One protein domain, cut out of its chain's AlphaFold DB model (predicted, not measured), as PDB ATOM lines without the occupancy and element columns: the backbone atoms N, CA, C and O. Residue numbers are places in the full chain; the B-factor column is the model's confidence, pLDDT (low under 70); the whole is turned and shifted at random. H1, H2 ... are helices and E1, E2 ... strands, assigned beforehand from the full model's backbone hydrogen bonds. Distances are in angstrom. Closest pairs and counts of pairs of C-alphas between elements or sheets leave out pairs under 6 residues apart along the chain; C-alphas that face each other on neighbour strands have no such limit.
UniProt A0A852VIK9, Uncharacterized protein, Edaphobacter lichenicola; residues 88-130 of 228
ATOM      1  N   MET A  88      30.237  50.340 -36.569       73.19
ATOM      2  CA  MET A  88      29.983  48.924 -36.364       73.19
ATOM      3  C   MET A  88      30.769  48.152 -37.414       73.19
ATOM      4  O   MET A  88      30.796  48.531 -38.587       73.19
ATOM      5  N   MET A  89      31.439  47.087 -36.984       76.06
ATOM      6  CA  MET A  89      31.954  46.098 -37.917       76.06
ATOM      7  C   MET A  89      30.775  45.267 -38.410       76.06
ATOM      8  O   MET A  89      30.006  44.751 -37.606       76.06
ATOM      9  N   VAL A  90      30.621  45.213 -39.725       78.19
ATOM     10  CA  VAL A  90      29.564  44.486 -40.416       78.19
ATOM     11  C   VAL A  90      30.252  43.501 -41.355       78.19
ATOM     12  O   VAL A  90      30.810  43.895 -42.381       78.19
ATOM     13  N   GLY A  91      30.291  42.235 -40.958       78.44
ATOM     14  CA  GLY A  91      30.891  41.130 -41.705       78.44
ATOM     15  C   GLY A  91      29.905  40.008 -42.026       78.44
ATOM     16  O   GLY A  91      30.048  39.346 -43.056       78.44
ATOM     17  N   SER A  92      28.875  39.812 -41.199       86.12
ATOM     18  CA  SER A  92      27.852  38.785 -41.430       86.12
ATOM     19  C   SER A  92      26.576  39.350 -42.061       86.12
ATOM     20  O   SER A  92      26.285  40.544 -41.967       86.12
ATOM     21  N   LEU A  93      25.796  38.480 -42.711       84.38
ATOM     22  CA  LEU A  93      24.466  38.833 -43.221       84.38
ATOM     23  C   LEU A  93      23.533  39.301 -42.096       84.38
ATOM     24  O   LEU A  93      22.760  40.231 -42.304       84.38
ATOM     25  N   ASP A  94      23.661  38.728 -40.898       84.94
ATOM     26  CA  ASP A  94      22.886  39.135 -39.721       84.94
ATOM     27  C   ASP A  94      23.248  40.543 -39.246       84.94
ATOM     28  O   ASP A  94      22.373  41.342 -38.914       84.94
ATOM     29  N   GLU A  95      24.538  40.889 -39.252       82.50
ATOM     30  CA  GLU A  95      24.996  42.242 -38.933       82.50
ATOM     31  C   GLU A  95      24.539  43.245 -39.993       82.50
ATOM     32  O   GLU A  95      24.175  44.370 -39.651       82.50
ATOM     33  N   TRP A  96      24.509  42.842 -41.267       81.25
ATOM     34  CA  TRP A  96      23.984  43.659 -42.362       81.25
ATOM     35  C   TRP A  96      22.473  43.880 -42.257       81.25
ATOM     36  O   TRP A  96      22.007  45.003 -42.464       81.25
ATOM     37  N   ALA A  97      21.719  42.844 -41.893       81.69
ATOM     38  CA  ALA A  97      20.285  42.924 -41.643       81.69
ATOM     39  C   ALA A  97      19.988  43.874 -40.471       81.69
ATOM     40  O   ALA A  97      19.205  44.820 -40.604       81.69
ATOM     41  N   ARG A  98      20.735  43.720 -39.371       80.31
ATOM     42  CA  ARG A  98      20.652  44.601 -38.202       80.31
ATOM     43  C   ARG A  98      21.039  46.040 -38.520       80.31
ATOM     44  O   ARG A  98      20.376  46.966 -38.063       80.31
ATOM     45  N   TYR A  99      22.091  46.242 -39.307       77.44
ATOM     46  CA  TYR A  99      22.570  47.568 -39.685       77.44
ATOM     47  C   TYR A  99      21.578  48.315 -40.586       77.44
ATOM     48  O   TYR A  99      21.344  49.506 -40.390       77.44
ATOM     49  N   ARG A 100      21.005  47.629 -41.584       77.31
ATOM     50  CA  ARG A 100      20.212  48.265 -42.644       77.31
ATOM     51  C   ARG A 100      18.717  48.335 -42.335       77.31
ATOM     52  O   ARG A 100      18.081  49.316 -42.708       77.31
ATOM     53  N   TYR A 101      18.181  47.331 -41.644       79.25
ATOM     54  CA  TYR A 101      16.745  47.201 -41.367       79.25
ATOM     55  C   TYR A 101      16.413  47.108 -39.873       79.25
ATOM     56  O   TYR A 101      15.239  47.098 -39.517       79.25
ATOM     57  N   GLY A 102      17.413  47.068 -38.982       75.56
ATOM     58  CA  GLY A 102      17.187  47.002 -37.534       75.56
ATOM     59  C   GLY A 102      16.645  45.658 -37.038       75.56
ATOM     60  O   GLY A 102      16.181  45.578 -35.903       75.56
ATOM     61  N   THR A 103      16.688  44.613 -37.866       80.25
ATOM     62  CA  THR A 103      16.211  43.263 -37.537       80.25
ATOM     63  C   THR A 103      17.223  42.502 -36.671       80.25
ATOM     64  O   THR A 103      18.404  42.860 -36.595       80.25
ATOM     65  N   ALA A 104      16.767  41.475 -35.942       77.94
ATOM     66  CA  ALA A 104      17.642  40.716 -35.042       77.94
ATOM     67  C   ALA A 104      18.647  39.838 -35.815       77.94
ATOM     68  O   ALA A 104      19.804  39.743 -35.380       77.94
ATOM     69  N   GLY A 105      18.237  39.323 -36.981       81.50
ATOM     70  CA  GLY A 105      19.073  38.628 -37.961       81.50
ATOM     71  C   GLY A 105      18.496  38.646 -39.386       81.50
ATOM     72  O   GLY A 105      17.459  39.257 -39.661       81.50
ATOM     73  N   PHE A 106      19.189  37.982 -40.313       85.50
ATOM     74  CA  PHE A 106      18.804  37.895 -41.726       85.50
ATOM     75  C   PHE A 106      17.482  37.141 -41.923       85.50
ATOM     76  O   PHE A 106      16.619  37.587 -42.681       85.50
ATOM     77  N   GLU A 107      17.291  36.044 -41.188       86.94
ATOM     78  CA  GLU A 107      16.085  35.209 -41.265       86.94
ATOM     79  C   GLU A 107      14.814  35.952 -40.826       86.94
ATOM     80  O   GLU A 107      13.738  35.686 -41.353       86.94
ATOM     81  N   ASP A 108      14.952  36.950 -39.946       81.81
ATOM     82  CA  ASP A 108      13.843  37.781 -39.457       81.81
ATOM     83  C   ASP A 108      13.447  38.907 -40.429       81.81
ATOM     84  O   ASP A 108      12.493  39.649 -40.184       81.81
ATOM     85  N   SER A 109      14.205  39.089 -41.511       85.44
ATOM     86  CA  SER A 109      13.945  40.126 -42.513       85.44
ATOM     87  C   SER A 109      12.930  39.633 -43.548       85.44
ATOM     88  O   SER A 109      12.865  38.446 -43.855       85.44
ATOM     89  N   SER A 110      12.127  40.535 -44.116       86.31
ATOM     90  CA  SER A 110      11.164  40.159 -45.167       86.31
ATOM     91  C   SER A 110      11.865  39.603 -46.416       86.31
ATOM     92  O   SER A 110      13.022  39.932 -46.676       86.31
ATOM     93  N   ALA A 111      11.165  38.799 -47.225       86.50
ATOM     94  CA  ALA A 111      11.739  38.172 -48.422       86.50
ATOM     95  C   ALA A 111      12.358  39.192 -49.402       86.50
ATOM     96  O   ALA A 111      13.424  38.951 -49.963       86.50
ATOM     97  N   GLU A 112      11.737  40.367 -49.546       81.31
ATOM     98  CA  GLU A 112      12.263  41.466 -50.366       81.31
ATOM     99  C   GLU A 112      13.569  42.042 -49.790       81.31
ATOM    100  O   GLU A 112      14.530  42.283 -50.522       81.31
ATOM    101  N   GLN A 113      13.646  42.206 -48.465       82.25
ATOM    102  CA  GLN A 113      14.850  42.683 -47.774       82.25
ATOM    103  C   GLN A 113      15.978  41.650 -47.825       82.25
ATOM    104  O   GLN A 113      17.140  42.013 -47.986       82.25
ATOM    105  N   GLN A 114      15.648  40.362 -47.720       86.19
ATOM    106  CA  GLN A 114      16.610  39.271 -47.849       86.19
ATOM    107  C   GLN A 114      17.226  39.232 -49.250       86.19
ATOM    108  O   GLN A 114      18.447  39.145 -49.382       86.19
ATOM    109  N   GLU A 115      16.410  39.357 -50.300       87.94
ATOM    110  CA  GLU A 115      16.899  39.403 -51.680       87.94
ATOM    111  C   GLU A 115      17.791  40.632 -51.923       87.94
ATOM    112  O   GLU A 115      18.848  40.534 -52.554       87.94
ATOM    113  N   GLU A 116      17.411  41.790 -51.380       82.25
ATOM    114  CA  GLU A 116      18.212  43.012 -51.463       82.25
ATOM    115  C   GLU A 116      19.551  42.886 -50.715       82.25
ATOM    116  O   GLU A 116      20.585  43.355 -51.209       82.25
ATOM    117  N   LEU A 117      19.559  42.242 -49.544       84.56
ATOM    118  CA  LEU A 117      20.776  41.956 -48.789       84.56
ATOM    119  C   LEU A 117      21.689  41.012 -49.558       84.56
ATOM    120  O   LEU A 117      22.867  41.318 -49.692       84.56
ATOM    121  N   LEU A 118      21.165  39.924 -50.125       88.19
ATOM    122  CA  LEU A 118      21.959  38.964 -50.896       88.19
ATOM    123  C   LEU A 118      22.566  39.588 -52.157       88.19
ATOM    124  O   LEU A 118      23.731  39.336 -52.460       88.19
ATOM    125  N   LYS A 119      21.820  40.446 -52.865       85.19
ATOM    126  CA  LYS A 119      22.333  41.167 -54.046       85.19
ATOM    127  C   LYS A 119      23.465  42.135 -53.703       85.19
ATOM    128  O   LYS A 119      24.365  42.340 -54.515       85.19
ATOM    129  N   ASN A 120      23.405  42.749 -52.524       77.50
ATOM    130  CA  ASN A 120      24.351  43.782 -52.103       77.50
ATOM    131  C   ASN A 120      25.456  43.267 -51.175       77.50
ATOM    132  O   ASN A 120      26.411  44.003 -50.908       77.50
ATOM    133  N   TYR A 121      25.343  42.035 -50.678       80.75
ATOM    134  CA  TYR A 121      26.312  41.447 -49.769       80.75
ATOM    135  C   TYR A 121      27.648  41.255 -50.482       80.75
ATOM    136  O   TYR A 121      27.738  40.703 -51.579       80.75
ATOM    137  N   ARG A 122      28.712  41.718 -49.833       76.19
ATOM    138  CA  ARG A 122      30.089  41.501 -50.266       76.19
ATOM    139  C   ARG A 122      30.834  40.829 -49.130       76.19
ATOM    140  O   ARG A 122      30.685  41.216 -47.975       76.19
ATOM    141  N   ILE A 123      31.632  39.825 -49.472       75.44
ATOM    142  CA  ILE A 123      32.421  39.068 -48.504       75.44
ATOM    143  C   ILE A 123      33.533  39.980 -47.969       75.44
ATOM    144  O   ILE A 123      34.376  40.448 -48.736       75.44
ATOM    145  N   GLY A 124      33.525  40.232 -46.660       75.94
ATOM    146  CA  GLY A 124      34.524  41.047 -45.968       75.94
ATOM    147  C   GLY A 124      33.952  41.769 -44.748       75.94
ATOM    148  O   GLY A 124      32.747  41.984 -44.652       75.94
ATOM    149  N   THR A 125      34.821  42.153 -43.812       77.19
ATOM    150  CA  THR A 125      34.436  42.954 -42.642       77.19
ATOM    151  C   THR A 125      34.526  44.432 -42.990       77.19
ATOM    152  O   THR A 125      35.615  44.952 -43.240       77.19
ATOM    153  N   TYR A 126      33.388  45.120 -42.989       77.62
ATOM    154  CA  TYR A 126      33.314  46.546 -43.286       77.62
ATOM    155  C   TYR A 126      33.041  47.350 -42.024       77.62
ATOM    156  O   TYR A 126      32.249  46.962 -41.175       77.62
ATOM    157  N   VAL A 127      33.685  48.505 -41.915       75.69
ATOM    158  CA  VAL A 127      33.472  49.448 -40.818       75.69
ATOM    159  C   VAL A 127      32.421  50.456 -41.282       75.69
ATOM    160  O   VAL A 127      32.724  51.335 -42.088       75.69
ATOM    161  N   MET A 128      31.181  50.303 -40.815       71.19
ATOM    162  CA  MET A 128      30.036  51.110 -41.247       71.19
ATOM    163  C   MET A 128      29.561  52.067 -40.142       71.19
ATOM    164  O   MET A 128      29.564  51.693 -38.969       71.19
ATOM    165  N   PRO A 129      29.155  53.303 -40.477       68.00
ATOM    166  CA  PRO A 129      28.671  54.277 -39.500       68.00
ATOM    167  C   PRO A 129      27.285  53.884 -38.984       68.00
ATOM    168  O   PRO A 129      26.349  53.846 -39.771       68.00
ATOM    169  N   ILE A 130      27.114  53.625 -37.684       66.69
ATOM    170  CA  ILE A 130      25.828  53.197 -37.113       66.69
ATOM    171  C   ILE A 130      24.742  54.232 -37.436       66.69
ATOM    172  O   ILE A 130      24.718  55.337 -36.889       66.69
TER     173      ILE A 130
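Overview. This is residues 88 to 130 of the 228 residues of an uncharacterized protein of Edaphobacter lichenicola (UniProt A0A852VIK9). A small sheet of two short strands, E1 and E2, pairs the first and last stretches of the printed part, and from it the backbone makes a round trip through two short helices, H1 nearer the sheet and H2 farther off, steeply tilted to H1. The printed part has 43 residues, with two named helices and two named strands in the order E1, H1, H2, E2. The sheet, in the order E1 - E2, is antiparallel, and the class is mixed, helices and strands. The whole is compact, with a radius of gyration of the C-alphas of 9.4 A and spans of 26 by 18 by 13 A.

Arrangement. Start at the sheet, where E1, residues 88 to 90, and E2, residues 126 to 129, are antiparallel neighbours at 139 degrees. Look at N 88 and O 128, and at N 90 and O 126: both pairs are within hydrogen-bond range, at 2.8 A. Next find H1, residues 93 to 101; its closest C-alphas to E1 are those of Trp 96 and Val 90, 6.0 A apart. H1 and E2 are only just apart, the closest C-alphas 8.4 A from each other. Farther out, H2, residues 111 to 120, only just touches H1, with 3 pairs of C-alphas within 8 A; the closest are those of Ala 97 and Leu 117, at 7.2 A. They run opposite ways at a steep tilt of 69 degrees, only just short of about perpendicular. E1 and H2 are apart. In H1 and H2 every O i to N i+4 pair is within hydrogen-bond range.

Along the chain. Find C-alpha 88 at (29.983, 48.924, -36.364), where E1 begins its 6.0 A. H1 covers 11.5 A. H2 runs 14.3 A from C-alpha 111 at (11.739, 38.172, -48.422). E2 covers 9.8 A to C-alpha 129 at (28.671, 54.277, -39.500).

Size, cuts and confidence. The C-alphas farthest apart, those of Ala 111 and Val 127, are 25.6 A apart, while those of Met 88 and Ile 130 are 6.0 A apart. The printed part has no cut and no long link. Mean pLDDT of the printed part is 80.2; residues 129 to 130 are under 70.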